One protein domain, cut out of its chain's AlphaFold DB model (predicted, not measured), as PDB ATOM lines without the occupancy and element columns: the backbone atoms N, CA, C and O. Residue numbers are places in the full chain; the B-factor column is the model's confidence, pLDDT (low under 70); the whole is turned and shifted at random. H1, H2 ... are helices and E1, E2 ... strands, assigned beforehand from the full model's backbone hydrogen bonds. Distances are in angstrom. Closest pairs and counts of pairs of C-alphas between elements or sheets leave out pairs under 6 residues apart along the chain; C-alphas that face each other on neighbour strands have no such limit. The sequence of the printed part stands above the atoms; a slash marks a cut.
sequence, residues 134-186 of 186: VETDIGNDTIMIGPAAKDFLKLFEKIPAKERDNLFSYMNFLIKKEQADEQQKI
ATOM      1  N   VAL A 134     -30.615 177.956 -12.625       67.00
ATOM      2  CA  VAL A 134     -29.603 178.680 -11.866       67.00
ATOM      3  C   VAL A 134     -29.584 178.204 -10.418       67.00
ATOM      4  O   VAL A 134     -30.635 177.928  -9.836       67.00
ATOM      5  N   GLU A 135     -28.388 178.138  -9.837       70.44
ATOM      6  CA  GLU A 135     -28.225 178.095  -8.382       70.44
ATOM      7  C   GLU A 135     -28.765 179.404  -7.802       70.44
ATOM      8  O   GLU A 135     -28.547 180.491  -8.351       70.44
ATOM      9  N   THR A 136     -29.571 179.306  -6.753       68.38
ATOM     10  CA  THR A 136     -30.151 180.458  -6.066       68.38
ATOM     11  C   THR A 136     -30.187 180.184  -4.575       68.38
ATOM     12  O   THR A 136     -30.775 179.196  -4.131       68.38
ATOM     13  N   ASP A 137     -29.574 181.086  -3.820       75.75
ATOM     14  CA  ASP A 137     -29.581 181.047  -2.365       75.75
ATOM     15  C   ASP A 137     -30.906 181.606  -1.848       75.75
ATOM     16  O   ASP A 137     -31.297 182.733  -2.166       75.75
ATOM     17  N   ILE A 138     -31.616 180.807  -1.057       65.75
ATOM     18  CA  ILE A 138     -32.855 181.191  -0.387       65.75
ATOM     19  C   ILE A 138     -32.682 180.916   1.104       65.75
ATOM     20  O   ILE A 138     -32.741 179.780   1.567       65.75
ATOM     21  N   GLY A 139     -32.475 181.980   1.879       72.88
ATOM     22  CA  GLY A 139     -32.158 181.847   3.299       72.88
ATOM     23  C   GLY A 139     -30.802 181.166   3.493       72.88
ATOM     24  O   GLY A 139     -29.793 181.688   3.031       72.88
ATOM     25  N   ASN A 140     -30.792 180.021   4.179       64.94
ATOM     26  CA  ASN A 140     -29.584 179.220   4.409       64.94
ATOM     27  C   ASN A 140     -29.429 178.058   3.411       64.94
ATOM     28  O   ASN A 140     -28.465 177.304   3.515       64.94
ATOM     29  N   ASP A 141     -30.370 177.900   2.477       54.09
ATOM     30  CA  ASP A 141     -30.396 176.786   1.535       54.09
ATOM     31  C   ASP A 141     -30.042 177.272   0.123       54.09
ATOM     32  O   ASP A 141     -30.582 178.271  -0.355       54.09
ATOM     33  N   THR A 142     -29.185 176.537  -0.584       65.75
ATOM     34  CA  THR A 142     -28.943 176.742  -2.020       65.75
ATOM     35  C   THR A 142     -29.820 175.775  -2.809       65.75
ATOM     36  O   THR A 142     -29.718 174.555  -2.647       65.75
ATOM     37  N   ILE A 143     -30.684 176.302  -3.679       67.12
ATOM     38  CA  ILE A 143     -31.592 175.496  -4.507       67.12
ATOM     39  C   ILE A 143     -31.394 175.763  -6.003       67.12
ATOM     40  O   ILE A 143     -30.989 176.848  -6.413       67.12
ATOM     41  N   MET A 144     -31.717 174.772  -6.841       65.44
ATOM     42  CA  MET A 144     -31.749 174.929  -8.301       65.44
ATOM     43  C   MET A 144     -33.148 175.338  -8.747       65.44
ATOM     44  O   MET A 144     -34.105 174.597  -8.519       65.44
ATOM     45  N   ILE A 145     -33.270 176.474  -9.430       71.69
ATOM     46  CA  ILE A 145     -34.559 176.963  -9.936       71.69
ATOM     47  C   ILE A 145     -34.499 177.290 -11.426       71.69
ATOM     48  O   ILE A 145     -33.480 177.748 -11.939       71.69
ATOM     49  N   GLY A 146     -35.612 177.060 -12.127       73.81
ATOM     50  CA  GLY A 146     -35.763 177.411 -13.545       73.81
ATOM     51  C   GLY A 146     -35.831 178.920 -13.782       73.81
ATOM     52  O   GLY A 146     -36.126 179.664 -12.844       73.81
ATOM     53  N   PRO A 147     -35.654 179.386 -15.034       72.12
ATOM     54  CA  PRO A 147     -35.724 180.809 -15.373       72.12
ATOM     55  C   PRO A 147     -37.020 181.469 -14.888       72.12
ATOM     56  O   PRO A 147     -36.985 182.519 -14.255       72.12
ATOM     57  N   ALA A 148     -38.159 180.797 -15.090       75.94
ATOM     58  CA  ALA A 148     -39.467 181.289 -14.662       75.94
ATOM     59  C   ALA A 148     -39.586 181.409 -13.134       75.94
ATOM     60  O   ALA A 148     -40.135 182.385 -12.636       75.94
ATOM     61  N   ALA A 149     -39.043 180.445 -12.386       81.12
ATOM     62  CA  ALA A 149     -39.025 180.494 -10.927       81.12
ATOM     63  C   ALA A 149     -38.071 181.587 -10.419       81.12
ATOM     64  O   ALA A 149     -38.416 182.310  -9.490       81.12
ATOM     65  N   LYS A 150     -36.918 181.782 -11.070       78.94
ATOM     66  CA  LYS A 150     -36.001 182.892 -10.774       78.94
ATOM     67  C   LYS A 150     -36.675 184.245 -10.979       78.94
ATOM     68  O   LYS A 150     -36.571 185.127 -10.132       78.94
ATOM     69  N   ASP A 151     -37.363 184.416 -12.101       81.00
ATOM     70  CA  ASP A 151     -38.067 185.658 -12.402       81.00
ATOM     71  C   ASP A 151     -39.260 185.869 -11.467       81.00
ATOM     72  O   ASP A 151     -39.474 186.988 -10.998       81.00
ATOM     73  N   PHE A 152     -39.961 184.794 -11.101       84.88
ATOM     74  CA  PHE A 152     -40.967 184.830 -10.047       84.88
ATOM     75  C   PHE A 152     -40.374 185.283  -8.710       84.88
ATOM     76  O   PHE A 152     -40.947 186.179  -8.104       84.88
ATOM     77  N   LEU A 153     -39.225 184.759  -8.267       83.38
ATOM     78  CA  LEU A 153     -38.593 185.177  -7.007       83.38
ATOM     79  C   LEU A 153     -38.233 186.666  -7.009       83.38
ATOM     80  O   LEU A 153     -38.556 187.371  -6.056       83.38
ATOM     81  N   LYS A 154     -37.665 187.178  -8.109       82.62
ATOM     82  CA  LYS A 154     -37.380 188.618  -8.251       82.62
ATOM     83  C   LYS A 154     -38.638 189.479  -8.139       82.62
ATOM     84  O   LYS A 154     -38.562 190.623  -7.693       82.62
ATOM     85  N   LEU A 155     -39.777 188.990  -8.631       85.31
ATOM     86  CA  LEU A 155     -41.064 189.672  -8.478       85.31
ATOM     87  C   LEU A 155     -41.579 189.527  -7.048       85.31
ATOM     88  O   LEU A 155     -42.020 190.510  -6.464       85.31
ATOM     89  N   PHE A 156     -41.469 188.331  -6.479       85.06
ATOM     90  CA  PHE A 156     -41.921 187.981  -5.143       85.06
ATOM     91  C   PHE A 156     -41.249 188.831  -4.063       85.06
ATOM     92  O   PHE A 156     -41.932 189.351  -3.188       85.06
ATOM     93  N   GLU A 157     -39.939 189.060  -4.157       84.06
ATOM     94  CA  GLU A 157     -39.185 189.928  -3.240       84.06
ATOM     95  C   GLU A 157     -39.670 191.383  -3.233       84.06
ATOM     96  O   GLU A 157     -39.509 192.084  -2.235       84.06
ATOM     97  N   LYS A 158     -40.292 191.843  -4.325       89.69
ATOM     98  CA  LYS A 158     -40.847 193.200  -4.443       89.69
ATOM     99  C   LYS A 158     -42.257 193.318  -3.861       89.69
ATOM    100  O   LYS A 158     -42.767 194.430  -3.741       89.69
ATOM    101  N   ILE A 159     -42.899 192.198  -3.533       89.25
ATOM    102  CA  ILE A 159     -44.249 192.166  -2.968       89.25
ATOM    103  C   ILE A 159     -44.158 192.443  -1.456       89.25
ATOM    104  O   ILE A 159     -43.325 191.837  -0.768       89.25
ATOM    105  N   PRO A 160     -45.008 193.321  -0.889       93.25
ATOM    106  CA  PRO A 160     -44.989 193.558   0.547       93.25
ATOM    107  C   PRO A 160     -45.372 192.292   1.330       93.25
ATOM    108  O   PRO A 160     -46.018 191.374   0.824       93.25
ATOM    109  N   ALA A 161     -44.904 192.196   2.577       87.00
ATOM    110  CA  ALA A 161     -44.980 190.956   3.360       87.00
ATOM    111  C   ALA A 161     -46.412 190.402   3.487       87.00
ATOM    112  O   ALA A 161     -46.626 189.206   3.326       87.00
ATOM    113  N   LYS A 162     -47.396 191.284   3.678       87.12
ATOM    114  CA  LYS A 162     -48.804 190.906   3.835       87.12
ATOM    115  C   LYS A 162     -49.378 190.244   2.577       87.12
ATOM    116  O   LYS A 162     -50.144 189.289   2.661       87.12
ATOM    117  N   GLU A 163     -49.021 190.742   1.399       88.44
ATOM    118  CA  GLU A 163     -49.451 190.187   0.118       88.44
ATOM    119  C   GLU A 163     -48.690 188.898  -0.221       88.44
ATOM    120  O   GLU A 163     -49.267 187.993  -0.830       88.44
ATOM    121  N   ARG A 164     -47.431 188.770   0.228       87.88
ATOM    122  CA  ARG A 164     -46.671 187.516   0.127       87.88
ATOM    123  C   ARG A 164     -47.344 186.378   0.892       87.88
ATOM    124  O   ARG A 164     -47.447 185.284   0.343       87.88
ATOM    125  N   ASP A 165     -47.869 186.633   2.090       87.44
ATOM    126  CA  ASP A 165     -48.579 185.621   2.888       87.44
ATOM    127  C   ASP A 165     -49.843 185.100   2.182       87.44
ATOM    128  O   ASP A 165     -50.122 183.894   2.166       87.44
ATOM    129  N   ASN A 166     -50.587 185.997   1.529       87.88
ATOM    130  CA  ASN A 166     -51.749 185.623   0.722       87.88
ATOM    131  C   ASN A 166     -51.342 184.758  -0.479       87.88
ATOM    132  O   ASN A 166     -52.001 183.757  -0.775       87.88
ATOM    133  N   LEU A 167     -50.245 185.113  -1.154       86.50
ATOM    134  CA  LEU A 167     -49.742 184.347  -2.292       86.50
ATOM    135  C   LEU A 167     -49.246 182.961  -1.865       86.50
ATOM    136  O   LEU A 167     -49.596 181.972  -2.505       86.50
ATOM    137  N   PHE A 168     -48.509 182.868  -0.756       83.69
ATOM    138  CA  PHE A 168     -48.105 181.587  -0.171       83.69
ATOM    139  C   PHE A 168     -49.313 180.710   0.158       83.69
ATOM    140  O   PHE A 168     -49.322 179.517  -0.150       83.69
ATOM    141  N   SER A 169     -50.359 181.296   0.739       87.69
ATOM    142  CA  SER A 169     -51.601 180.584   1.047       87.69
ATOM    143  C   SER A 169     -52.267 180.029  -0.217       87.69
ATOM    144  O   SER A 169     -52.695 178.873  -0.234       87.69
ATOM    145  N   TYR A 170     -52.294 180.813  -1.298       90.31
ATOM    146  CA  TYR A 170     -52.827 180.377  -2.588       90.31
ATOM    147  C   TYR A 170     -51.971 179.284  -3.245       90.31
ATOM    148  O   TYR A 170     -52.513 178.289  -3.723       90.31
ATOM    149  N   MET A 171     -50.641 179.405  -3.213       86.38
ATOM    150  CA  MET A 171     -49.732 178.365  -3.709       86.38
ATOM    151  C   MET A 171     -49.935 177.041  -2.967       86.38
ATOM    152  O   MET A 171     -50.077 175.995  -3.597       86.38
ATOM    153  N   ASN A 172     -50.036 177.083  -1.635       86.31
ATOM    154  CA  ASN A 172     -50.319 175.899  -0.823       86.31
ATOM    155  C   ASN A 172     -51.677 175.272  -1.161       86.31
ATOM    156  O   ASN A 172     -51.811 174.048  -1.157       86.31
ATOM    157  N   PHE A 173     -52.687 176.092  -1.457       92.38
ATOM    158  CA  PHE A 173     -53.979 175.607  -1.937       92.38
ATOM    159  C   PHE A 173     -53.852 174.886  -3.289       92.38
ATOM    160  O   PHE A 173     -54.376 173.780  -3.428       92.38
ATOM    161  N   LEU A 174     -53.132 175.464  -4.255       87.50
ATOM    162  CA  LEU A 174     -52.919 174.852  -5.572       87.50
ATOM    163  C   LEU A 174     -52.190 173.508  -5.471       87.50
ATOM    164  O   LEU A 174     -52.652 172.533  -6.058       87.50
ATOM    165  N   ILE A 175     -51.121 173.435  -4.673       81.56
ATOM    166  CA  ILE A 175     -50.353 172.198  -4.456       81.56
ATOM    167  C   ILE A 175     -51.249 171.098  -3.874       81.56
ATOM    168  O   ILE A 175     -51.251 169.968  -4.357       81.56
ATOM    169  N   LYS A 176     -52.051 171.423  -2.851       86.00
ATOM    170  CA  LYS A 176     -52.986 170.459  -2.248       86.00
ATOM    171  C   LYS A 176     -54.032 169.967  -3.245       86.00
ATOM    172  O   LYS A 176     -54.384 168.792  -3.222       86.00
ATOM    173  N   LYS A 177     -54.535 170.861  -4.101       87.44
ATOM    174  CA  LYS A 177     -55.505 170.510  -5.140       87.44
ATOM    175  C   LYS A 177     -54.897 169.548  -6.164       87.44
ATOM    176  O   LYS A 177     -55.502 168.523  -6.447       87.44
ATOM    177  N   GLU A 178     -53.694 169.837  -6.653       79.12
ATOM    178  CA  GLU A 178     -52.976 168.970  -7.596       79.12
ATOM    179  C   GLU A 178     -52.736 167.569  -7.012       79.12
ATOM    180  O   GLU A 178     -53.062 166.568  -7.647       79.12
ATOM    181  N   GLN A 179     -52.282 167.487  -5.759       73.00
ATOM    182  CA  GLN A 179     -52.087 166.210  -5.058       73.00
ATOM    183  C   GLN A 179     -53.388 165.408  -4.898       73.00
ATOM    184  O   GLN A 179     -53.368 164.179  -4.982       73.00
ATOM    185  N   ALA A 180     -54.517 166.080  -4.660       75.06
ATOM    186  CA  ALA A 180     -55.824 165.431  -4.576       75.06
ATOM    187  C   ALA A 180     -56.290 164.904  -5.945       75.06
ATOM    188  O   ALA A 180     -56.815 163.791  -6.029       75.06
ATOM    189  N   ASP A 181     -56.051 165.666  -7.015       72.69
ATOM    190  CA  ASP A 181     -56.395 165.283  -8.388       72.69
ATOM    191  C   ASP A 181     -55.530 164.107  -8.890       72.69
ATOM    192  O   ASP A 181     -56.001 163.267  -9.661       72.69
ATOM    193  N   GLU A 182     -54.275 163.997  -8.443       64.25
ATOM    194  CA  GLU A 182     -53.399 162.851  -8.734       64.25
ATOM    195  C   GLU A 182     -53.821 161.574  -7.993       64.25
ATOM    196  O   GLU A 182     -53.753 160.485  -8.565       64.25
ATOM    197  N   GLN A 183     -54.315 161.688  -6.756       54.44
ATOM    198  CA  GLN A 183     -54.804 160.544  -5.971       54.44
ATOM    199  C   GLN A 183     -56.097 159.932  -6.531       54.44
ATOM    200  O   GLN A 183     -56.348 158.753  -6.311       54.44
ATOM    201  N   GLN A 184     -56.895 160.700  -7.278       50.53
ATOM    202  CA  GLN A 184     -58.115 160.213  -7.939       50.53
ATOM    203  C   GLN A 184     -57.855 159.502  -9.279       50.53
ATOM    204  O   GLN A 184     -58.776 158.918  -9.849       50.53
ATOM    205  N   LYS A 185     -56.622 159.549  -9.802       47.72
ATOM    206  CA  LYS A 185     -56.229 158.913 -11.074       47.72
ATOM    207  C   LYS A 185     -55.620 157.512 -10.905       47.72
ATOM    208  O   LYS A 185     -55.141 156.954 -11.894       47.72
ATOM    209  N   ILE A 186     -55.604 156.974  -9.685       39.41
ATOM    210  CA  ILE A 186     -55.067 155.647  -9.343       39.41
ATOM    211  C   ILE A 186     -56.214 154.666  -9.118       39.41
ATOM    212  O   ILE A 186     -57.158 155.034  -8.388       39.41
TER     213      ILE A 186
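Overview. This is residues 134 to 186 of the 186 residues of the protein "DNA-binding helix-turn-helix protein" of Enterococcus casseliflavus ATCC 12755 (UniProt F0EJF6). A small hairpin of two strands, E1 and E2, has the short helix H1 beside it; from the end of H1 the long helix H2 folds back as the other arm of a V, sticking out from residue 168 on. The 53 printed residues, mixed in class, run E1, E2, H1, H2, with the two-stranded sheet antiparallel. The whole is loose, radius of gyration of the C-alphas 14.0 A, spanning 37 by 27 by 21 A.

Arrangement. E1, residues 134 to 138, and E2, residues 141 to 145, form an antiparallel hairpin at 143 degrees, with N 136 and O 143 within hydrogen-bond range at 2.9 A. The closest C-alphas of E1 and H1, residues 147 to 156, are those of Val 134 and Pro 147, 7.4 A apart. H1 and H2, residues 161 to 183, are close but not clearly touching, Phe 156 and Arg 164 having the closest C-alphas, 7.1 A apart. They run opposite ways at a steep tilt of 40 degrees. H2 is apart from both strands. Every O i to N i+4 pair is within hydrogen-bond range in H1, and 18 of 19 in H2.

Along the chain. E1 begins at C-alpha 134 (-29.603, 178.680, -11.866); E1 and E2 each measure 12.2 A. H1 measures 13.9 A and H2 33.3 A, ending at C-alpha 183 (-54.804, 160.544, -5.971).

Size, cuts and confidence. The C-alphas of Pro 160 and Ile 186, the two farthest apart, are 40.5 A apart. The printed part has no cut, and its three links are tight. The pLDDT is under 70 at residues 134, 136, 138, 140 to 144 and 182 to 186.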